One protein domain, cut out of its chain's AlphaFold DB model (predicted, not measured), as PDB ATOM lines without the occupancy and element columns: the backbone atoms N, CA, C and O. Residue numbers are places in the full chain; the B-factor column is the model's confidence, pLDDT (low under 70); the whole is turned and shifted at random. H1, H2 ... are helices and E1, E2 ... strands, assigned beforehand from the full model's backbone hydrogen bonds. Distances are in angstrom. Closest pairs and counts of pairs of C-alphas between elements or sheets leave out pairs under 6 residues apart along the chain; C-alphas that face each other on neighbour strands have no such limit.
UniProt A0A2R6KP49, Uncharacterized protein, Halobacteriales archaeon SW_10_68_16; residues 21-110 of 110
ATOM      1  N   GLY A  21     197.202 166.246 155.867       67.25
ATOM      2  CA  GLY A  21     196.146 167.041 155.221       67.25
ATOM      3  C   GLY A  21     196.294 167.113 153.699       67.25
ATOM      4  O   GLY A  21     195.304 167.033 152.984       67.25
ATOM      5  N   SER A  22     197.533 167.118 153.199       73.06
ATOM      6  CA  SER A  22     197.825 167.055 151.765       73.06
ATOM      7  C   SER A  22     197.310 165.782 151.088       73.06
ATOM      8  O   SER A  22     196.869 165.851 149.951       73.06
ATOM      9  N   LEU A  23     197.348 164.633 151.770       77.19
ATOM     10  CA  LEU A  23     196.846 163.361 151.244       77.19
ATOM     11  C   LEU A  23     195.310 163.340 151.241       77.19
ATOM     12  O   LEU A  23     194.702 162.848 150.295       77.19
ATOM     13  N   LEU A  24     194.675 163.909 152.272       75.06
ATOM     14  CA  LEU A  24     193.217 164.074 152.311       75.06
ATOM     15  C   LEU A  24     192.721 165.001 151.200       75.06
ATOM     16  O   LEU A  24     191.736 164.679 150.539       75.06
ATOM     17  N   ASP A  25     193.397 166.129 150.995       77.38
ATOM     18  CA  ASP A  25     193.050 167.085 149.947       77.38
ATOM     19  C   ASP A  25     193.259 166.468 148.556       77.38
ATOM     20  O   ASP A  25     192.354 166.518 147.730       77.38
ATOM     21  N   GLU A  26     194.377 165.769 148.327       81.44
ATOM     22  CA  GLU A  26     194.649 165.063 147.063       81.44
ATOM     23  C   GLU A  26     193.584 163.995 146.759       81.44
ATOM     24  O   GLU A  26     193.104 163.878 145.630       81.44
ATOM     25  N   THR A  27     193.151 163.250 147.779       81.25
ATOM     26  CA  THR A  27     192.084 162.248 147.635       81.25
ATOM     27  C   THR A  27     190.741 162.898 147.312       81.25
ATOM     28  O   THR A  27     190.002 162.389 146.473       81.25
ATOM     29  N   LYS A  28     190.415 164.028 147.950       80.00
ATOM     30  CA  LYS A  28     189.178 164.776 147.679       80.00
ATOM     31  C   LYS A  28     189.165 165.361 146.275       80.00
ATOM     32  O   LYS A  28     188.171 165.193 145.575       80.00
ATOM     33  N   ASP A  29     190.267 165.965 145.840       85.38
ATOM     34  CA  ASP A  29     190.409 166.489 144.480       85.38
ATOM     35  C   ASP A  29     190.177 165.373 143.452       85.38
ATOM     36  O   ASP A  29     189.435 165.529 142.477       85.38
ATOM     37  N   ARG A  30     190.754 164.194 143.710       86.19
ATOM     38  CA  ARG A  30     190.598 163.022 142.848       86.19
ATOM     39  C   ARG A  30     189.176 162.456 142.878       86.19
ATOM     40  O   ARG A  30     188.647 162.071 141.835       86.19
ATOM     41  N   GLN A  31     188.533 162.446 144.044       85.56
ATOM     42  CA  GLN A  31     187.134 162.050 144.211       85.56
ATOM     43  C   GLN A  31     186.205 162.973 143.412       85.56
ATOM     44  O   GLN A  31     185.329 162.485 142.698       85.56
ATOM     45  N   GLU A  32     186.394 164.292 143.495       84.75
ATOM     46  CA  GLU A  32     185.615 165.265 142.723       84.75
ATOM     47  C   GLU A  32     185.805 165.063 141.214       84.75
ATOM     48  O   GLU A  32     184.832 165.085 140.455       84.75
ATOM     49  N   GLU A  33     187.033 164.785 140.769       86.69
ATOM     50  CA  GLU A  33     187.318 164.477 139.367       86.69
ATOM     51  C   GLU A  33     186.549 163.241 138.883       86.69
ATOM     52  O   GLU A  33     185.922 163.266 137.821       86.69
ATOM     53  N   PHE A  34     186.537 162.170 139.676       86.31
ATOM     54  CA  PHE A  34     185.804 160.951 139.353       86.31
ATOM     55  C   PHE A  34     184.283 161.154 139.363       86.31
ATOM     56  O   PHE A  34     183.589 160.640 138.480       86.31
ATOM     57  N   GLN A  35     183.753 161.966 140.280       85.81
ATOM     58  CA  GLN A  35     182.337 162.347 140.261       85.81
ATOM     59  C   GLN A  35     181.978 163.143 139.002       85.81
ATOM     60  O   GLN A  35     180.949 162.878 138.378       85.81
ATOM     61  N   MET A  36     182.841 164.066 138.563       87.12
ATOM     62  CA  MET A  36     182.655 164.794 137.299       87.12
ATOM     63  C   MET A  36     182.701 163.872 136.073       87.12
ATOM     64  O   MET A  36     182.052 164.158 135.065       87.12
ATOM     65  N   GLN A  37     183.420 162.751 136.155       86.06
ATOM     66  CA  GLN A  37     183.438 161.706 135.123       86.06
ATOM     67  C   GLN A  37     182.189 160.804 135.147       86.06
ATOM     68  O   GLN A  37     182.024 159.964 134.262       86.06
ATOM     69  N   GLY A  38     181.282 161.007 136.108       86.19
ATOM     70  CA  GLY A  38     180.004 160.303 136.204       86.19
ATOM     71  C   GLY A  38     180.028 159.054 137.085       86.19
ATOM     72  O   GLY A  38     179.079 158.269 137.024       86.19
ATOM     73  N   LEU A  39     181.075 158.855 137.896       85.62
ATOM     74  CA  LEU A  39     181.077 157.823 138.935       85.62
ATOM     75  C   LEU A  39     180.117 158.202 140.067       85.62
ATOM     76  O   LEU A  39     179.961 159.372 140.421       85.62
ATOM     77  N   CYS A  40     179.471 157.191 140.648       84.75
ATOM     78  CA  CYS A  40     178.708 157.359 141.883       84.75
ATOM     79  C   CYS A  40     179.643 157.780 143.028       84.75
ATOM     80  O   CYS A  40     180.833 157.482 142.987       84.75
ATOM     81  N   GLU A  41     179.105 158.433 144.059       76.19
ATOM     82  CA  GLU A  41     179.899 158.956 145.181       76.19
ATOM     83  C   GLU A  41     180.793 157.884 145.824       76.19
ATOM     84  O   GLU A  41     181.982 158.123 145.998       76.19
ATOM     85  N   GLU A  42     180.252 156.694 146.100       76.19
ATOM     86  CA  GLU A  42     180.995 155.551 146.658       76.19
ATOM     87  C   GLU A  42     182.129 155.094 145.728       76.19
ATOM     88  O   GLU A  42     183.285 155.023 146.140       76.19
ATOM     89  N   GLY A  43     181.824 154.875 144.445       79.69
ATOM     90  CA  GLY A  43     182.819 154.446 143.458       79.69
ATOM     91  C   GLY A  43     183.895 155.501 143.187       79.69
ATOM     92  O   GLY A  43     185.034 155.153 142.903       79.69
ATOM     93  N   ALA A  44     183.564 156.788 143.305       84.69
ATOM     94  CA  ALA A  44     184.532 157.872 143.190       84.69
ATOM     95  C   ALA A  44     185.491 157.920 144.387       84.69
ATOM     96  O   ALA A  44     186.655 158.259 144.203       84.69
ATOM     97  N   ILE A  45     185.024 157.573 145.592       76.50
ATOM     98  CA  ILE A  45     185.872 157.503 146.790       76.50
ATOM     99  C   ILE A  45     186.841 156.329 146.682       76.50
ATOM    100  O   ILE A  45     188.034 156.515 146.900       76.50
ATOM    101  N   GLU A  46     186.348 155.145 146.313       79.44
ATOM    102  CA  GLU A  46     187.191 153.959 146.131       79.44
ATOM    103  C   GLU A  46     188.234 154.187 145.028       79.44
ATOM    104  O   GLU A  46     189.428 154.000 145.256       79.44
ATOM    105  N   ALA A  47     187.807 154.712 143.873       83.44
ATOM    106  CA  ALA A  47     188.710 155.037 142.773       83.44
ATOM    107  C   ALA A  47     189.728 156.125 143.146       83.44
ATOM    108  O   ALA A  47     190.876 156.062 142.712       83.44
ATOM    109  N   ALA A  48     189.338 157.125 143.943       84.38
ATOM    110  CA  ALA A  48     190.257 158.152 144.427       84.38
ATOM    111  C   ALA A  48     191.305 157.576 145.378       84.38
ATOM    112  O   ALA A  48     192.485 157.873 145.218       84.38
ATOM    113  N   TRP A  49     190.887 156.729 146.320       82.19
ATOM    114  CA  TRP A  49     191.772 156.048 147.263       82.19
ATOM    115  C   TRP A  49     192.793 155.152 146.570       82.19
ATOM    116  O   TRP A  49     193.971 155.191 146.925       82.19
ATOM    117  N   GLU A  50     192.352 154.373 145.579       83.50
ATOM    118  CA  GLU A  50     193.235 153.544 144.758       83.50
ATOM    119  C   GLU A  50     194.168 154.419 143.911       83.50
ATOM    120  O   GLU A  50     195.367 154.176 143.852       83.50
ATOM    121  N   ALA A  51     193.657 155.491 143.304       83.44
ATOM    122  CA  ALA A  51     194.454 156.346 142.427       83.44
ATOM    123  C   ALA A  51     195.578 157.118 143.137       83.44
ATOM    124  O   ALA A  51     196.534 157.509 142.469       83.44
ATOM    125  N   VAL A  52     195.448 157.381 144.441       81.81
ATOM    126  CA  VAL A  52     196.472 158.072 145.249       81.81
ATOM    127  C   VAL A  52     197.257 157.116 146.151       81.81
ATOM    128  O   VAL A  52     198.047 157.576 146.979       81.81
ATOM    129  N   ASP A  53     197.019 155.805 146.018       83.44
ATOM    130  CA  ASP A  53     197.577 154.751 146.869       83.44
ATOM    131  C   ASP A  53     197.454 155.092 148.365       83.44
ATOM    132  O   ASP A  53     198.388 154.922 149.155       83.44
ATOM    133  N   PHE A  54     196.284 155.611 148.769       79.62
ATOM    134  CA  PHE A  54     196.080 156.221 150.087       79.62
ATOM    135  C   PHE A  54     196.515 155.293 151.222       79.62
ATOM    136  O   PHE A  54     197.182 155.719 152.162       79.62
ATOM    137  N   ALA A  55     196.159 154.010 151.127       77.94
ATOM    138  CA  ALA A  55     196.470 153.027 152.153       77.94
ATOM    139  C   ALA A  55     197.978 152.789 152.308       77.94
ATOM    140  O   ALA A  55     198.466 152.682 153.433       77.94
ATOM    141  N   GLU A  56     198.714 152.719 151.199       80.69
ATOM    142  CA  GLU A  56     200.162 152.515 151.216       80.69
ATOM    143  C   GLU A  56     200.867 153.759 151.752       80.69
ATOM    144  O   GLU A  56     201.631 153.671 152.710       80.69
ATOM    145  N   ARG A  57     200.510 154.940 151.238       82.19
ATOM    146  CA  ARG A  57     201.097 156.214 151.673       82.19
ATOM    147  C   ARG A  57     200.789 156.540 153.129       82.19
ATOM    148  O   ARG A  57     201.630 157.096 153.829       82.19
ATOM    149  N   TYR A  58     199.597 156.191 153.602       79.88
ATOM    150  CA  TYR A  58     199.244 156.350 155.007       79.88
ATOM    151  C   TYR A  58     200.032 155.380 155.896       79.88
ATOM    152  O   TYR A  58     200.538 155.788 156.937       79.88
ATOM    153  N   ARG A  59     200.222 154.124 155.472       79.50
ATOM    154  CA  ARG A  59     201.096 153.177 156.185       79.50
ATOM    155  C   ARG A  59     202.546 153.647 156.221       79.50
ATOM    156  O   ARG A  59     203.173 153.542 157.269       79.50
ATOM    157  N   GLU A  60     203.061 154.183 155.119       83.19
ATOM    158  CA  GLU A  60     204.390 154.798 155.085       83.19
ATOM    159  C   GLU A  60     204.476 155.992 156.033       83.19
ATOM    160  O   GLU A  60     205.428 156.074 156.797       83.19
ATOM    161  N   TYR A  61     203.469 156.870 156.065       81.31
ATOM    162  CA  TYR A  61     203.425 157.989 157.011       81.31
ATOM    163  C   TYR A  61     203.469 157.516 158.471       81.31
ATOM    164  O   TYR A  61     204.258 158.031 159.260       81.31
ATOM    165  N   LEU A  62     202.675 156.499 158.821       78.56
ATOM    166  CA  LEU A  62     202.695 155.902 160.161       78.56
ATOM    167  C   LEU A  62     204.032 155.212 160.478       78.56
ATOM    168  O   LEU A  62     204.383 155.068 161.647       78.56
ATOM    169  N   ALA A  63     204.766 154.758 159.461       80.75
ATOM    170  CA  ALA A  63     206.077 154.140 159.618       80.75
ATOM    171  C   ALA A  63     207.229 155.161 159.658       80.75
ATOM    172  O   ALA A  63     208.229 154.892 160.313       80.75
ATOM    173  N   ASP A  64     207.113 156.301 158.986       82.88
ATOM    174  CA  ASP A  64     208.159 157.330 158.907       82.88
ATOM    175  C   ASP A  64     208.044 158.364 160.041       82.88
ATOM    176  O   ASP A  64     209.046 158.912 160.491       82.88
ATOM    177  N   SER A  65     206.829 158.606 160.547       82.06
ATOM    178  CA  SER A  65     206.589 159.545 161.644       82.06
ATOM    179  C   SER A  65     206.901 158.918 163.005       82.06
ATOM    180  O   SER A  65     206.158 158.067 163.499       82.06
ATOM    181  N   ASP A  66     207.975 159.389 163.643       79.50
ATOM    182  CA  ASP A  66     208.358 158.995 165.008       79.50
ATOM    183  C   ASP A  66     207.230 159.249 166.025       79.50
ATOM    184  O   ASP A  66     207.013 158.445 166.930       79.50
ATOM    185  N   GLU A  67     206.483 160.345 165.860       78.19
ATOM    186  CA  GLU A  67     205.347 160.715 166.716       78.19
ATOM    187  C   GLU A  67     204.200 159.713 166.559       78.19
ATOM    188  O   GLU A  67     203.708 159.176 167.548       78.19
ATOM    189  N   ALA A  68     203.833 159.374 165.319       78.94
ATOM    190  CA  ALA A  68     202.794 158.380 165.065       78.94
ATOM    191  C   ALA A  68     203.203 156.996 165.587       78.94
ATOM    192  O   ALA A  68     202.386 156.285 166.173       78.94
ATOM    193  N   GLN A  69     204.471 156.608 165.416       79.62
ATOM    194  CA  GLN A  69     204.968 155.345 165.950       79.62
ATOM    195  C   GLN A  69     204.926 155.292 167.476       79.62
ATOM    196  O   GLN A  69     204.513 154.261 168.008       79.62
ATOM    197  N   ALA A  70     205.345 156.363 168.157       81.00
ATOM    198  CA  ALA A  70     205.304 156.451 169.613       81.00
ATOM    199  C   ALA A  70     203.867 156.296 170.121       81.00
ATOM    200  O   ALA A  70     203.609 155.411 170.932       81.00
ATOM    201  N   THR A  71     202.917 157.031 169.537       81.19
ATOM    202  CA  THR A  71     201.500 156.928 169.907       81.19
ATOM    203  C   THR A  71     200.940 155.527 169.631       81.19
ATOM    204  O   THR A  71     200.206 154.990 170.453       81.19
ATOM    205  N   ILE A  72     201.315 154.863 168.527       79.12
ATOM    206  CA  ILE A  72     200.895 153.469 168.271       79.12
ATOM    207  C   ILE A  72     201.477 152.505 169.316       79.12
ATOM    208  O   ILE A  72     200.809 151.540 169.683       79.12
ATOM    209  N   VAL A  73     202.723 152.707 169.755       82.31
ATOM    210  CA  VAL A  73     203.344 151.872 170.797       82.31
ATOM    211  C   VAL A  73     202.638 152.075 172.131       82.31
ATOM    212  O   VAL A  73     202.263 151.078 172.741       82.31
ATOM    213  N   ASP A  74     202.388 153.323 172.522       80.75
ATOM    214  CA  ASP A  74     201.687 153.658 173.763       80.75
ATOM    215  C   ASP A  74     200.280 153.038 173.780       80.75
ATOM    216  O   ASP A  74     199.928 152.319 174.715       80.75
ATOM    217  N   LEU A  75     199.519 153.190 172.687       77.31
ATOM    218  CA  LEU A  75     198.199 152.568 172.540       77.31
ATOM    219  C   LEU A  75     198.273 151.034 172.569       77.31
ATOM    220  O   LEU A  75     197.406 150.380 173.143       77.31
ATOM    221  N   ALA A  76     199.285 150.428 171.941       79.31
ATOM    222  CA  ALA A  76     199.446 148.975 171.962       79.31
ATOM    223  C   ALA A  76     199.791 148.454 173.365       79.31
ATOM    224  O   ALA A  76     199.339 147.370 173.735       79.31
ATOM    225  N   ASP A  77     200.581 149.199 174.136       80.19
ATOM    226  CA  ASP A  77     200.911 148.852 175.517       80.19
ATOM    227  C   ASP A  77     199.693 148.996 176.439       80.19
ATOM    228  O   ASP A  77     199.425 148.071 177.204       80.19
ATOM    229  N   GLU A  78     198.874 150.041 176.284       77.12
ATOM    230  CA  GLU A  78     197.587 150.179 176.990       77.12
ATOM    231  C   GLU A  78     196.642 149.000 176.694       77.12
ATOM    232  O   GLU A  78     196.082 148.391 177.613       77.12
ATOM    233  N   VAL A  79     196.525 148.588 175.423       76.31
ATOM    234  CA  VAL A  79     195.722 147.406 175.052       76.31
ATOM    235  C   VAL A  79     196.254 146.130 175.705       76.31
ATOM    236  O   VAL A  79     195.471 145.297 176.173       76.31
ATOM    237  N   ARG A  80     197.578 145.951 175.767       75.88
ATOM    238  CA  ARG A  80     198.194 144.784 176.425       75.88
ATOM    239  C   ARG A  80     198.007 144.797 177.938       75.88
ATOM    240  O   ARG A  80     197.841 143.726 178.526       75.88
ATOM    241  N   ASP A  81     197.998 145.978 178.544       77.88
ATOM    242  CA  ASP A  81     197.730 146.172 179.970       77.88
ATOM    243  C   ASP A  81     196.239 145.973 180.321       77.88
ATOM    244  O   ASP A  81     195.880 145.849 181.498       77.88
ATOM    245  N   GLY A  82     195.387 145.800 179.303       70.88
ATOM    246  CA  GLY A  82     193.981 145.423 179.427       70.88
ATOM    247  C   GLY A  82     193.011 146.597 179.320       70.88
ATOM    248  O   GLY A  82     191.865 146.461 179.756       70.88
ATOM    249  N   GLU A  83     193.456 147.730 178.777       69.00
ATOM    250  CA  GLU A  83     192.613 148.885 178.463       69.00
ATOM    251  C   GLU A  83     192.017 148.759 177.051       69.00
ATOM    252  O   GLU A  83     192.653 148.287 176.111       69.00
ATOM    253  N   ASP A  84     190.753 149.150 176.880       63.34
ATOM    254  CA  ASP A  84     190.072 149.047 175.586       63.34
ATOM    255  C   ASP A  84     190.292 150.328 174.767       63.34
ATOM    256  O   ASP A  84     189.714 151.369 175.064       63.34
ATOM    257  N   VAL A  85     191.079 150.283 173.696       64.69
ATOM    258  CA  VAL A  85     191.235 151.456 172.816       64.69
ATOM    259  C   VAL A  85     190.075 151.529 171.816       64.69
ATOM    260  O   VAL A  85     189.814 150.579 171.075       64.69
ATOM    261  N   VAL A  86     189.379 152.671 171.768       63.97
ATOM    262  CA  VAL A  86     188.231 152.898 170.870       63.97
ATOM    263  C   VAL A  86     188.526 154.030 169.889       63.97
ATOM    264  O   VAL A  86     188.703 155.178 170.288       63.97
ATOM    265  N   PHE A  87     188.489 153.712 168.594       62.66
ATOM    266  CA  PHE A  87     188.654 154.670 167.498       62.66
ATOM    267  C   PHE A  87     187.299 155.220 167.046       62.66
ATOM    268  O   PHE A  87     186.423 154.462 166.626       62.66
ATOM    269  N   VAL A  88     187.120 156.541 167.094       58.72
ATOM    270  CA  VAL A  88     185.876 157.195 166.657       58.72
ATOM    271  C   VAL A  88     186.039 157.698 165.222       58.72
ATOM    272  O   VAL A  88     186.548 158.794 165.004       58.72
ATOM    273  N   CYS A  89     185.600 156.925 164.220       57.62
ATOM    274  CA  CYS A  89     185.488 157.425 162.842       57.62
ATOM    275  C   CYS A  89     184.183 158.228 162.687       57.62
ATOM    276  O   CYS A  89     183.107 157.763 163.054       57.62
ATOM    277  N   TYR A  90     184.284 159.460 162.175       49.53
ATOM    278  CA  TYR A  90     183.127 160.325 161.886       49.53
ATOM    279  C   TYR A  90     182.583 160.115 160.459       49.53
ATOM    280  O   TYR A  90     181.550 160.670 160.091       49.53
ATOM    281  N   GLU A  91     183.278 159.323 159.643       49.44
ATOM    282  CA  GLU A  91     182.874 158.986 158.281       49.44
ATOM    283  C   GLU A  91     182.105 157.659 158.293       49.44
ATOM    284  O   GLU A  91     182.495 156.714 158.975       49.44
ATOM    285  N   SER A  92     180.967 157.628 157.599       40.62
ATOM    286  CA  SER A  92     180.030 156.501 157.559       40.62
ATOM    287  C   SER A  92     180.702 155.176 157.162       40.62
ATOM    288  O   SER A  92     181.567 155.179 156.290       40.62
ATOM    289  N   ASP A  93     180.238 154.062 157.747       45.06
ATOM    290  CA  ASP A  93     180.724 152.674 157.565       45.06
ATOM    291  C   ASP A  93     180.975 152.243 156.101       45.06
ATOM    292  O   ASP A  93     181.830 151.400 155.843       45.06
ATOM    293  N   ASP A  94     180.268 152.833 155.135       47.75
ATOM    294  CA  ASP A  94     180.352 152.492 153.708       47.75
ATOM    295  C   ASP A  94     181.504 153.185 152.946       47.75
ATOM    296  O   ASP A  94     181.601 153.068 151.724       47.75
ATOM    297  N   LYS A  95     182.382 153.933 153.632       55.84
ATOM    298  CA  LYS A  95     183.523 154.634 153.016       55.84
ATOM    299  C   LYS A  95     184.854 154.105 153.565       55.84
ATOM    300  O   LYS A  95     184.959 153.847 154.766       55.84
ATOM    301  N   PRO A  96     185.902 153.970 152.731       60.53
ATOM    302  CA  PRO A  96     187.233 153.658 153.233       60.53
ATOM    303  C   PRO A  96     187.670 154.751 154.227       60.53
ATOM    304  O   PRO A  96     187.787 155.920 153.873       60.53
ATOM    305  N   CYS A  97     187.848 154.366 155.497       65.88
ATOM    306  CA  CYS A  97     188.278 155.239 156.592       65.88
ATOM    307  C   CYS A  97     189.705 154.849 156.995       65.88
ATOM    308  O   CYS A  97     189.998 153.680 157.251       65.88
ATOM    309  N   HIS A  98     190.600 155.832 157.094       69.94
ATOM    310  CA  HIS A  98     192.002 155.646 157.501       69.94
ATOM    311  C   HIS A  98     192.129 154.976 158.880       69.94
ATOM    312  O   HIS A  98     193.083 154.245 159.134       69.94
ATOM    313  N   ARG A  99     191.121 155.141 159.747       68.38
ATOM    314  CA  ARG A  99     191.066 154.477 161.055       68.38
ATOM    315  C   ARG A  99     190.949 152.957 160.967       68.38
ATOM    316  O   ARG A  99     191.475 152.291 161.849       68.38
ATOM    317  N   HIS A 100     190.342 152.389 159.920       71.12
ATOM    318  CA  HIS A 100     190.355 150.930 159.738       71.12
ATOM    319  C   HIS A 100     191.779 150.413 159.519       71.12
ATOM    320  O   HIS A 100     192.180 149.445 160.157       71.12
ATOM    321  N   LEU A 101     192.573 151.114 158.702       73.69
ATOM    322  CA  LEU A 101     193.985 150.779 158.509       73.69
ATOM    323  C   LEU A 101     194.771 150.894 159.817       73.69
ATOM    324  O   LEU A 101     195.631 150.063 160.087       73.69
ATOM    325  N   LEU A 102     194.466 151.903 160.633       72.88
ATOM    326  CA  LEU A 102     195.123 152.099 161.918       72.88
ATOM    327  C   LEU A 102     194.775 150.988 162.925       72.88
ATOM    328  O   LEU A 102     195.661 150.483 163.613       72.88
ATOM    329  N   VAL A 103     193.514 150.546 162.953       73.50
ATOM    330  CA  VAL A 103     193.080 149.376 163.735       73.50
ATOM    331  C   VAL A 103     193.796 148.109 163.272       73.50
ATOM    332  O   VAL A 103     194.235 147.330 164.116       73.50
ATOM    333  N   ASP A 104     193.941 147.897 161.963       75.75
ATOM    334  CA  ASP A 104     194.671 146.742 161.433       75.75
ATOM    335  C   ASP A 104     196.147 146.767 161.861       75.75
ATOM    336  O   ASP A 104     196.645 145.768 162.378       75.75
ATOM    337  N   VAL A 105     196.818 147.920 161.757       75.56
ATOM    338  CA  VAL A 105     198.216 148.091 162.197       75.56
ATOM    339  C   VAL A 105     198.377 147.823 163.698       75.56
ATOM    340  O   VAL A 105     199.351 147.193 164.114       75.56
ATOM    341  N   LEU A 106     197.435 148.274 164.528       74.12
ATOM    342  CA  LEU A 106     197.453 148.003 165.969       74.12
ATOM    343  C   LEU A 106     197.211 146.524 166.276       74.12
ATOM    344  O   LEU A 106     197.915 145.949 167.104       74.12
ATOM    345  N   ARG A 107     196.272 145.880 165.575       72.31
ATOM    346  CA  ARG A 107     196.012 144.438 165.709       72.31
ATOM    347  C   ARG A 107     197.200 143.575 165.305       72.31
ATOM    348  O   ARG A 107     197.363 142.501 165.865       72.31
ATOM    349  N   GLU A 108     198.012 144.013 164.348       76.62
ATOM    350  CA  GLU A 108     199.254 143.317 163.982       76.62
ATOM    351  C   GLU A 108     200.346 143.445 165.054       76.62
ATOM    352  O   GLU A 108     201.276 142.636 165.080       76.62
ATOM    353  N   ARG A 109     200.259 144.457 165.924       70.19
ATOM    354  CA  ARG A 109     201.248 144.712 166.975       70.19
ATOM    355  C   ARG A 109     200.891 144.050 168.303       70.19
ATOM    356  O   ARG A 109     201.822 143.657 169.003       70.19
ATOM    357  N   VAL A 110     199.612 143.955 168.672       61.16
ATOM    358  CA  VAL A 110     199.152 143.402 169.967       61.16
ATOM    359  C   VAL A 110     199.250 141.880 170.031       61.16
ATOM    360  O   VAL A 110     198.811 141.195 169.082       61.16
TER     361      VAL A 110
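What this domain is: This is residues 21 to 110 of the 110 residues of an uncharacterized protein of Halobacteriales archaeon SW_10_68_16 (UniProt A0A2R6KP49). A crossed pair of helices, H1 and H2, fills one end of an elongated model; at the other end H3 and H4 make a corner near residue 65, and H5 lies across its open side. After H4 the chain folds back through E1 and a long loop, residues 87 to 97, before it turns into H5. The printed part has 90 residues, with five named helices and one named strand in the order H1 H2 H3 H4 E1 H5 along the chain; the class is mostly helix, with 66 of the 90 printed residues in helices and 3 in the strand. It is loose, with a radius of gyration of the C-alphas of 15.2 A and spans of 49 by 26 by 18 A.

Where its parts are: Find C-alpha 21 at (196.146, 167.041, 155.221); from there H1 runs to residue 36, 22.5 A. H2 is residues 41 to 51 and H3 residues 54 to 64, each 15.0 A. H4, residues 66 to 81, covers 22.4 A. E1 is residues 84 to 86 and pairs with no named strand. H5, residues 98 to 109, covers 17.2 A and ends at C-alpha 109, (201.248, 144.712, 166.975).

How they stand to each other: Look first at Gln 31 and Ala 48, the closest C-alphas of H1 and H2, 5.0 A apart; these helices touch at a steep tilt of 55 degrees, opposite ways. H3 is close to H1 but not clearly touching, with C-alphas 23 and 54 at 7.3 A. H3 and H4 touch only at the corner, and only just, with 3 pairs of C-alphas within 8 A, the closest being Leu 62 and Ala 68 at 5.5 A; they are about perpendicular at 89 degrees. With residues 98 to 101 alone, H5 touches H3, Ala 55 to Leu 101 being the closest C-alphas at 7.2 A. H5 and H4 only just touch, with 3 pairs within 8 A, the closest C-alphas being Ala 76 and Leu 106 at 6.4 A. H1 and H5 are apart. In H1, H2, H3, H4 and H5 every O i to N i+4 pair is within hydrogen-bond range.

The domain as a whole: The C-alphas farthest apart, Gln 37 and Asp 81, are 49.6 A from each other. The printed part has no cut, and E1 to H5 is a long link. Residues 63 to 68, of which 66 to 68 belong to H4, stand free. Look for pLDDT under 70 at residue 21, residues 83 to 99 and residue 110.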